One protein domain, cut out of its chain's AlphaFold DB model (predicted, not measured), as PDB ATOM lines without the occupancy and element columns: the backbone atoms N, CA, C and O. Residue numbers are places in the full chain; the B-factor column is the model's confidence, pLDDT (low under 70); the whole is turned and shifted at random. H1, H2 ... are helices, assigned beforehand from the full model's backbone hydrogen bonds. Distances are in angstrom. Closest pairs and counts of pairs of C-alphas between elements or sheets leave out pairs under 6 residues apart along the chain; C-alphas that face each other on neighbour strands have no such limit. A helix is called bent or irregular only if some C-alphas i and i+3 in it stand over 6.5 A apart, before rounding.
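Overview. This is residues 81 to 146 of the 209 residues of the protein "DNA-directed RNA polymerase III subunit RPC9" of Scleroderma citrinum Foug A (UniProt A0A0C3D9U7). Four helices make a small compact cluster in which each touches the next along the chain or, from H4, the first: the long, kinked H4 runs along most of the length, residues 138 to 143 of H4 and H1 are side by side running opposite ways, H2 packs on H1, and H3 packs on H2 and on H4. H3 crosses near the first residues of H4, H2 lies between H1 and H3, and the packing of the helices is mostly crossed, with 1 of 4 touching pairs at a shallow tilt. The printed part has 66 residues with four named helices in the order H1, H2, H3, H4 and no named strand, and its class is all helix. It is compact, with a radius of gyration of the C-alphas of 10.8 A, and elongated in outline, with spans of 33 by 21 by 17 A.

Along the chain. The printed part begins with Gln 81 and Ser 82, before the first helix. H1 holds residues 83 to 92, from C-alpha 83 at (23.101, -0.299, 30.836) to C-alpha 92 at (34.634, -5.211, 37.533), a length of 14.2 A. H2 holds residues 100 to 109 and is 14.3 A long from first to last C-alpha. H3 holds residues 114 to 120, with 10.3 A from first to last C-alpha. H4, the longest helix, holds the 21 residues 124 to 144 and is 25.0 A long, from C-alpha 124 at (32.397, -11.137, 53.678) to C-alpha 144 at (28.105, 8.209, 38.448). H4 is irregular: its C-alphas 127 and 130 are 9.4 A apart, where a regular helix has about 5 A. It has a kink of 74 degrees near residue 131, and its line is a rough one.

Arrangement. H1 touches H2, and the closest C-alphas, those of Ile 86 and Val 107, are 6.8 A apart. The two helices run opposite ways at a steep tilt of 49 degrees. H1 also touches H4, which meets it with residues 138 to 143 alone. Their closest C-alphas, those of Gly 85 and Ser 142, are 4.4 A apart, and their lines stand at a shallow tilt of 24 degrees, opposite ways. H2 touches H3, with the C-alphas of Glu 102 and Val 120 closest at 6.1 A. H2 and H3 run opposite ways at a steep tilt of 49 degrees. H3 touches H4, with the C-alphas of Tyr 118 and Leu 124 closest at 6.2 A, and their lines are about perpendicular at 78 degrees. H2 and H4 are close but not clearly touching: their closest C-alphas, those of Ile 106 and Val 139, are 7.9 A apart. They run the same way at a steep tilt of 49 degrees. H1 and H3 are apart. In H1 and H2 every O i to N i+4 pair is within hydrogen-bond range; in H4 12 of 17 are, and in H3 1 of 3, beside 3 of 4 O i to N i+3 pairs in H3.

Size, cuts and confidence. The two C-alphas farthest apart are those of Asp 126 and Asn 146, at 33.3 A, while the first and last printed C-alphas, those of Gln 81 and Asn 146, are 8.2 A apart. The printed part has no cut. The links from H2 to H3, with 4 residues, and from H3 to H4, with 3 residues, are tight; the link from H1 to H2, with 7 residues, is short, and there is no long link. The mean pLDDT of the printed part of this model is 92.4, and residues 145 to 146, after H4, are under 70.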
ATOM      1  N   GLN A  81      20.972   4.137  37.536       94.00
ATOM      2  CA  GLN A  81      21.661   3.103  36.782       94.00
ATOM      3  C   GLN A  81      21.557   3.323  35.277       94.00
ATOM      4  O   GLN A  81      20.626   3.946  34.765       94.00
ATOM      5  N   SER A  82      22.536   2.777  34.567       94.12
ATOM      6  CA  SER A  82      22.568   2.724  33.113       94.12
ATOM      7  C   SER A  82      23.045   1.352  32.658       94.12
ATOM      8  O   SER A  82      23.774   0.669  33.380       94.12
ATOM      9  N   ASP A  83      22.674   0.968  31.439       93.44
ATOM     10  CA  ASP A  83      23.101  -0.299  30.836       93.44
ATOM     11  C   ASP A  83      24.636  -0.420  30.783       93.44
ATOM     12  O   ASP A  83      25.218  -1.433  31.180       93.44
ATOM     13  N   ALA A  84      25.308   0.670  30.395       93.62
ATOM     14  CA  ALA A  84      26.765   0.750  30.373       93.62
ATOM     15  C   ALA A  84      27.374   0.629  31.781       93.62
ATOM     16  O   ALA A  84      28.342  -0.111  31.964       93.62
ATOM     17  N   GLY A  85      26.793   1.312  32.776       94.75
ATOM     18  CA  GLY A  85      27.249   1.270  34.166       94.75
ATOM     19  C   GLY A  85      27.123  -0.127  34.773       94.75
ATOM     20  O   GLY A  85      28.082  -0.632  35.352       94.75
ATOM     21  N   ILE A  86      25.985  -0.796  34.569       95.00
ATOM     22  CA  ILE A  86      25.752  -2.167  35.046       95.00
ATOM     23  C   ILE A  86      26.685  -3.150  34.337       95.00
ATOM     24  O   ILE A  86      27.330  -3.976  34.986       95.00
ATOM     25  N   SER A  87      26.810  -3.047  33.012       94.44
ATOM     26  CA  SER A  87      27.705  -3.901  32.227       94.44
ATOM     27  C   SER A  87      29.160  -3.779  32.673       94.44
ATOM     28  O   SER A  87      29.888  -4.775  32.692       94.44
ATOM     29  N   GLN A  88      29.595  -2.568  33.025       95.19
ATOM     30  CA  GLN A  88      30.931  -2.323  33.552       95.19
ATOM     31  C   GLN A  88      31.077  -2.880  34.972       95.19
ATOM     32  O   GLN A  88      31.995  -3.659  35.219       95.19
ATOM     33  N   LEU A  89      30.114  -2.609  35.857       95.56
ATOM     34  CA  LEU A  89      30.100  -3.132  37.223       95.56
ATOM     35  C   LEU A  89      30.196  -4.662  37.253       95.56
ATOM     36  O   LEU A  89      31.004  -5.219  37.985       95.56
ATOM     37  N   VAL A  90      29.424  -5.373  36.427       95.06
ATOM     38  CA  VAL A  90      29.453  -6.847  36.391       95.06
ATOM     39  C   VAL A  90      30.824  -7.387  35.957       95.06
ATOM     40  O   VAL A  90      31.255  -8.432  36.460       95.06
ATOM     41  N   LYS A  91      31.524  -6.686  35.054       95.06
ATOM     42  CA  LYS A  91      32.897  -7.027  34.645       95.06
ATOM     43  C   LYS A  91      33.885  -6.756  35.773       95.06
ATOM     44  O   LYS A  91      34.697  -7.627  36.076       95.06
ATOM     45  N   ASP A  92      33.767  -5.604  36.423       95.38
ATOM     46  CA  ASP A  92      34.634  -5.211  37.533       95.38
ATOM     47  C   ASP A  92      34.441  -6.123  38.746       95.38
ATOM     48  O   ASP A  92      35.399  -6.418  39.450       95.38
ATOM     49  N   LEU A  93      33.238  -6.674  38.938       94.62
ATOM     50  CA  LEU A  93      32.933  -7.644  39.988       94.62
ATOM     51  C   LEU A  93      33.429  -9.075  39.690       94.62
ATOM     52  O   LEU A  93      33.352  -9.957  40.551       94.62
ATOM     53  N   ALA A  94      33.913  -9.359  38.478       93.00
ATOM     54  CA  ALA A  94      34.363 -10.698  38.089       93.00
ATOM     55  C   ALA A  94      35.527 -11.261  38.936       93.00
ATOM     56  O   ALA A  94      35.450 -12.440  39.295       93.00
ATOM     57  N   PRO A  95      36.561 -10.478  39.310       92.81
ATOM     58  CA  PRO A  95      37.721 -10.972  40.055       92.81
ATOM     59  C   PRO A  95      37.449 -11.323  41.524       92.81
ATOM     60  O   PRO A  95      38.279 -11.980  42.146       92.81
ATOM     61  N   PHE A  96      36.316 -10.899  42.096       91.94
ATOM     62  CA  PHE A  96      36.022 -11.081  43.526       91.94
ATOM     63  C   PHE A  96      35.387 -12.437  43.866       91.94
ATOM     64  O   PHE A  96      35.024 -12.672  45.013       91.94
ATOM     65  N   GLY A  97      35.223 -13.337  42.889       90.75
ATOM     66  CA  GLY A  97      34.675 -14.674  43.150       90.75
ATOM     67  C   GLY A  97      33.234 -14.656  43.677       90.75
ATOM     68  O   GLY A  97      32.834 -15.551  44.420       90.75
ATOM     69  N   LEU A  98      32.462 -13.626  43.321       93.81
ATOM     70  CA  LEU A  98      31.055 -13.499  43.696       93.81
ATOM     71  C   LEU A  98      30.173 -14.421  42.849       93.81
ATOM     72  O   LEU A  98      30.385 -14.569  41.635       93.81
ATOM     73  N   THR A  99      29.154 -15.009  43.471       94.62
ATOM     74  CA  THR A  99      28.157 -15.827  42.777       94.62
ATOM     75  C   THR A  99      27.286 -14.962  41.864       94.62
ATOM     76  O   THR A  99      27.228 -13.736  41.981       94.62
ATOM     77  N   LYS A 100      26.568 -15.590  40.924       93.81
ATOM     78  CA  LYS A 100      25.655 -14.856  40.032       93.81
ATOM     79  C   LYS A 100      24.544 -14.137  40.814       93.81
ATOM     80  O   LYS A 100      24.157 -13.044  40.420       93.81
ATOM     81  N   ALA A 101      24.063 -14.737  41.904       94.25
ATOM     82  CA  ALA A 101      23.033 -14.149  42.758       94.25
ATOM     83  C   ALA A 101      23.564 -12.942  43.545       94.25
ATOM     84  O   ALA A 101      22.914 -11.904  43.552       94.25
ATOM     85  N   GLU A 102      24.770 -13.038  44.110       96.00
ATOM     86  CA  GLU A 102      25.416 -11.923  44.823       96.00
ATOM     87  C   GLU A 102      25.664 -10.738  43.892       96.00
ATOM     88  O   GLU A 102      25.319  -9.608  44.215       96.00
ATOM     89  N   LYS A 103      26.193 -10.986  42.685       96.00
ATOM     90  CA  LYS A 103      26.374  -9.927  41.679       96.00
ATOM     91  C   LYS A 103      25.048  -9.259  41.326       96.00
ATOM     92  O   LYS A 103      24.994  -8.040  41.228       96.00
ATOM     93  N   LEU A 104      23.987 -10.048  41.159       96.56
ATOM     94  CA  LEU A 104      22.653  -9.526  40.880       96.56
ATOM     95  C   LEU A 104      22.114  -8.685  42.044       96.56
ATOM     96  O   LEU A 104      21.526  -7.635  41.808       96.56
ATOM     97  N   GLN A 105      22.334  -9.106  43.288       96.81
ATOM     98  CA  GLN A 105      21.944  -8.342  44.474       96.81
ATOM     99  C   GLN A 105      22.737  -7.039  44.604       96.81
ATOM    100  O   GLN A 105      22.131  -6.007  44.868       96.81
ATOM    101  N   ILE A 106      24.048  -7.051  44.342       96.44
ATOM    102  CA  ILE A 106      24.868  -5.830  44.302       96.44
ATOM    103  C   ILE A 106      24.351  -4.878  43.222       96.44
ATOM    104  O   ILE A 106      24.215  -3.688  43.484       96.44
ATOM    105  N   VAL A 107      24.014  -5.385  42.032       96.38
ATOM    106  CA  VAL A 107      23.405  -4.567  40.974       96.38
ATOM    107  C   VAL A 107      22.053  -4.014  41.430       96.38
ATOM    108  O   VAL A 107      21.804  -2.831  41.259       96.38
ATOM    109  N   ASN A 108      21.182  -4.810  42.043       96.25
ATOM    110  CA  ASN A 108      19.832  -4.363  42.397       96.25
ATOM    111  C   ASN A 108      19.784  -3.398  43.590       96.25
ATOM    112  O   ASN A 108      18.934  -2.512  43.602       96.25
ATOM    113  N   LEU A 109      20.654  -3.580  44.586       95.56
ATOM    114  CA  LEU A 109      20.689  -2.766  45.807       95.56
ATOM    115  C   LEU A 109      21.665  -1.590  45.701       95.56
ATOM    116  O   LEU A 109      21.470  -0.588  46.378       95.56
ATOM    117  N   ALA A 110      22.678  -1.703  44.839       95.62
ATOM    118  CA  ALA A 110      23.756  -0.733  44.660       95.62
ATOM    119  C   ALA A 110      24.345  -0.242  46.000       95.62
ATOM    120  O   ALA A 110      24.229   0.945  46.320       95.62
ATOM    121  N   PRO A 111      24.975  -1.145  46.777       95.19
ATOM    122  CA  PRO A 111      25.448  -0.836  48.115       95.19
ATOM    123  C   PRO A 111      26.500   0.277  48.101       95.19
ATOM    124  O   PRO A 111      27.470   0.231  47.341       95.19
ATOM    125  N   THR A 112      26.308   1.267  48.965       91.50
ATOM    126  CA  THR A 112      27.205   2.419  49.141       91.50
ATOM    127  C   THR A 112      27.989   2.354  50.444       91.50
ATOM    128  O   THR A 112      29.062   2.951  50.542       91.50
ATOM    129  N   GLU A 113      27.507   1.571  51.409       93.38
ATOM    130  CA  GLU A 113      28.156   1.378  52.699       93.38
ATOM    131  C   GLU A 113      28.593  -0.081  52.912       93.38
ATOM    132  O   GLU A 113      27.937  -1.010  52.433       93.38
ATOM    133  N   PRO A 114      29.668  -0.331  53.689       92.12
ATOM    134  CA  PRO A 114      30.115  -1.692  53.992       92.12
ATOM    135  C   PRO A 114      29.034  -2.554  54.652       92.12
ATOM    136  O   PRO A 114      28.943  -3.744  54.367       92.12
ATOM    137  N   VAL A 115      28.187  -1.958  55.502       93.25
ATOM    138  CA  VAL A 115      27.106  -2.666  56.213       93.25
ATOM    139  C   VAL A 115      26.095  -3.302  55.257       93.25
ATOM    140  O   VAL A 115      25.544  -4.354  55.560       93.25
ATOM    141  N   GLU A 116      25.898  -2.713  54.078       94.44
ATOM    142  CA  GLU A 116      24.985  -3.231  53.058       94.44
ATOM    143  C   GLU A 116      25.587  -4.445  52.336       94.44
ATOM    144  O   GLU A 116      24.864  -5.373  51.977       94.44
ATOM    145  N   LEU A 117      26.917  -4.499  52.187       93.88
ATOM    146  CA  LEU A 117      27.601  -5.666  51.620       93.88
ATOM    147  C   LEU A 117      27.502  -6.900  52.524       93.88
ATOM    148  O   LEU A 117      27.382  -8.008  52.002       93.88
ATOM    149  N   TYR A 118      27.476  -6.725  53.850       94.06
ATOM    150  CA  TYR A 118      27.270  -7.832  54.798       94.06
ATOM    151  C   TYR A 118      25.903  -8.510  54.648       94.06
ATOM    152  O   TYR A 118      25.754  -9.674  55.009       94.06
ATOM    153  N   VAL A 119      24.903  -7.803  54.114       93.69
ATOM    154  CA  VAL A 119      23.566  -8.366  53.858       93.69
ATOM    155  C   VAL A 119      23.546  -9.205  52.575       93.69
ATOM    156  O   VAL A 119      22.688 -10.069  52.411       93.69
ATOM    157  N   VAL A 120      24.486  -8.956  51.660       94.81
ATOM    158  CA  VAL A 120      24.535  -9.596  50.340       94.81
ATOM    159  C   VAL A 120      25.479 -10.795  50.313       94.81
ATOM    160  O   VAL A 120      25.171 -11.802  49.680       94.81
ATOM    161  N   VAL A 121      26.637 -10.688  50.965       93.94
ATOM    162  CA  VAL A 121      27.720 -11.671  50.869       93.94
ATOM    163  C   VAL A 121      27.955 -12.318  52.229       93.94
ATOM    164  O   VAL A 121      28.332 -11.650  53.191       93.94
ATOM    165  N   GLU A 122      27.779 -13.637  52.297       92.00
ATOM    166  CA  GLU A 122      28.137 -14.422  53.480       92.00
ATOM    167  C   GLU A 122      29.661 -14.491  53.651       92.00
ATOM    168  O   GLU A 122      30.398 -14.547  52.661       92.00
ATOM    169  N   GLU A 123      30.120 -14.493  54.911       91.44
ATOM    170  CA  GLU A 123      31.549 -14.554  55.275       91.44
ATOM    171  C   GLU A 123      32.384 -13.480  54.538       91.44
ATOM    172  O   GLU A 123      33.473 -13.737  54.021       91.44
ATOM    173  N   LEU A 124      31.841 -12.254  54.455       90.81
ATOM    174  CA  LEU A 124      32.397 -11.137  53.678       90.81
ATOM    175  C   LEU A 124      33.878 -10.859  53.993       90.81
ATOM    176  O   LEU A 124      34.662 -10.638  53.068       90.81
ATOM    177  N   GLU A 125      34.263 -10.893  55.272       90.62
ATOM    178  CA  GLU A 125      35.640 -10.631  55.719       90.62
ATOM    179  C   GLU A 125      36.632 -11.663  55.168       90.62
ATOM    180  O   GLU A 125      37.679 -11.287  54.649       90.62
ATOM    181  N   ASP A 126      36.278 -12.948  55.195       91.00
ATOM    182  CA  ASP A 126      37.147 -14.023  54.710       91.00
ATOM    183  C   ASP A 126      37.256 -14.021  53.177       91.00
ATOM    184  O   ASP A 126      38.300 -14.359  52.610       91.00
ATOM    185  N   ARG A 127      36.183 -13.625  52.481       90.81
ATOM    186  CA  ARG A 127      36.122 -13.654  51.011       90.81
ATOM    187  C   ARG A 127      36.713 -12.419  50.345       90.81
ATOM    188  O   ARG A 127      37.405 -12.547  49.331       90.81
ATOM    189  N   LEU A 128      36.397 -11.229  50.852       88.19
ATOM    190  CA  LEU A 128      36.849  -9.966  50.270       88.19
ATOM    191  C   LEU A 128      37.993  -9.344  51.071       88.19
ATOM    192  O   LEU A 128      38.891  -8.771  50.450       88.19
ATOM    193  N   GLY A 129      37.988  -9.461  52.401       86.25
ATOM    194  CA  GLY A 129      38.975  -8.824  53.276       86.25
ATOM    195  C   GLY A 129      39.151  -7.344  52.933       86.25
ATOM    196  O   GLY A 129      38.184  -6.589  52.855       86.25
ATOM    197  N   ASP A 130      40.375  -6.947  52.600       87.75
ATOM    198  CA  ASP A 130      40.729  -5.559  52.265       87.75
ATOM    199  C   ASP A 130      40.095  -5.034  50.957       87.75
ATOM    200  O   ASP A 130      40.220  -3.861  50.613       87.75
ATOM    201  N   LYS A 131      39.412  -5.888  50.186       90.94
ATOM    202  CA  LYS A 131      38.829  -5.537  48.881       90.94
ATOM    203  C   LYS A 131      37.419  -4.948  48.956       90.94
ATOM    204  O   LYS A 131      36.860  -4.587  47.919       90.94
ATOM    205  N   MET A 132      36.828  -4.852  50.146       91.75
ATOM    206  CA  MET A 132      35.472  -4.316  50.329       91.75
ATOM    207  C   MET A 132      35.340  -2.885  49.798       91.75
ATOM    208  O   MET A 132      34.424  -2.586  49.033       91.75
ATOM    209  N   GLU A 133      36.298  -2.017  50.133       92.81
ATOM    210  CA  GLU A 133      36.316  -0.623  49.672       92.81
ATOM    211  C   GLU A 133      36.396  -0.529  48.145       92.81
ATOM    212  O   GLU A 133      35.756   0.323  47.528       92.81
ATOM    213  N   GLN A 134      37.125  -1.455  47.517       94.44
ATOM    214  CA  GLN A 134      37.232  -1.516  46.066       94.44
ATOM    215  C   GLN A 134      35.878  -1.841  45.421       94.44
ATOM    216  O   GLN A 134      35.492  -1.186  44.454       94.44
ATOM    217  N   VAL A 135      35.125  -2.795  45.974       94.25
ATOM    218  CA  VAL A 135      33.777  -3.125  45.486       94.25
ATOM    219  C   VAL A 135      32.837  -1.928  45.611       94.25
ATOM    220  O   VAL A 135      32.172  -1.579  44.636       94.25
ATOM    221  N   LEU A 136      32.834  -1.248  46.760       94.88
ATOM    222  CA  LEU A 136      32.025  -0.040  46.965       94.88
ATOM    223  C   LEU A 136      32.403   1.078  45.981       94.88
ATOM    224  O   LEU A 136      31.529   1.754  45.437       94.88
ATOM    225  N   SER A 137      33.697   1.238  45.684       94.94
ATOM    226  CA  SER A 137      34.167   2.226  44.707       94.94
ATOM    227  C   SER A 137      33.661   1.939  43.286       94.94
ATOM    228  O   SER A 137      33.252   2.864  42.578       94.94
ATOM    229  N   PHE A 138      33.615   0.662  42.881       95.31
ATOM    230  CA  PHE A 138      33.064   0.253  41.589       95.31
ATOM    231  C   PHE A 138      31.556   0.477  41.516       95.31
ATOM    232  O   PHE A 138      31.070   0.989  40.507       95.31
ATOM    233  N   VAL A 139      30.820   0.165  42.587       95.06
ATOM    234  CA  VAL A 139      29.378   0.442  42.657       95.06
ATOM    235  C   VAL A 139      29.120   1.941  42.525       95.06
ATOM    236  O   VAL A 139      28.360   2.345  41.647       95.06
ATOM    237  N   SER A 140      29.812   2.777  43.301       93.69
ATOM    238  CA  SER A 140      29.678   4.236  43.221       93.69
ATOM    239  C   SER A 140      29.982   4.763  41.810       93.69
ATOM    240  O   SER A 140      29.186   5.495  41.221       93.69
ATOM    241  N   THR A 141      31.070   4.293  41.197       93.50
ATOM    242  CA  THR A 141      31.460   4.695  39.836       93.50
ATOM    243  C   THR A 141      30.411   4.289  38.798       93.50
ATOM    244  O   THR A 141      30.094   5.071  37.903       93.50
ATOM    245  N   SER A 142      29.809   3.103  38.938       93.38
ATOM    246  CA  SER A 142      28.755   2.632  38.031       93.38
ATOM    247  C   SER A 142      27.494   3.507  38.056       93.38
ATOM    248  O   SER A 142      26.832   3.647  37.029       93.38
ATOM    249  N   LEU A 143      27.193   4.138  39.200       90.50
ATOM    250  CA  LEU A 143      26.068   5.066  39.356       90.50
ATOM    251  C   LEU A 143      26.391   6.469  38.823       90.50
ATOM    252  O   LEU A 143      25.497   7.182  38.370       90.50
ATOM    253  N   HIS A 144      27.661   6.879  38.872       83.38
ATOM    254  CA  HIS A 144      28.105   8.209  38.448       83.38
ATOM    255  C   HIS A 144      28.524   8.304  36.978       83.38
ATOM    256  O   HIS A 144      28.615   9.415  36.462       83.38
ATOM    257  N   ALA A 145      28.696   7.185  36.267       66.75
ATOM    258  CA  ALA A 145      29.095   7.160  34.854       66.75
ATOM    259  C   ALA A 145      28.188   7.988  33.907       66.75
ATOM    260  O   ALA A 145      28.598   8.311  32.797       66.75
ATOM    261  N   ASN A 146      26.978   8.362  34.339       54.16
ATOM    262  CA  ASN A 146      26.062   9.231  33.594       54.16
ATOM    263  C   ASN A 146      26.171  10.735  33.922       54.16
ATOM    264  O   ASN A 146      25.619  11.544  33.180       54.16
TER     265      ASN A 146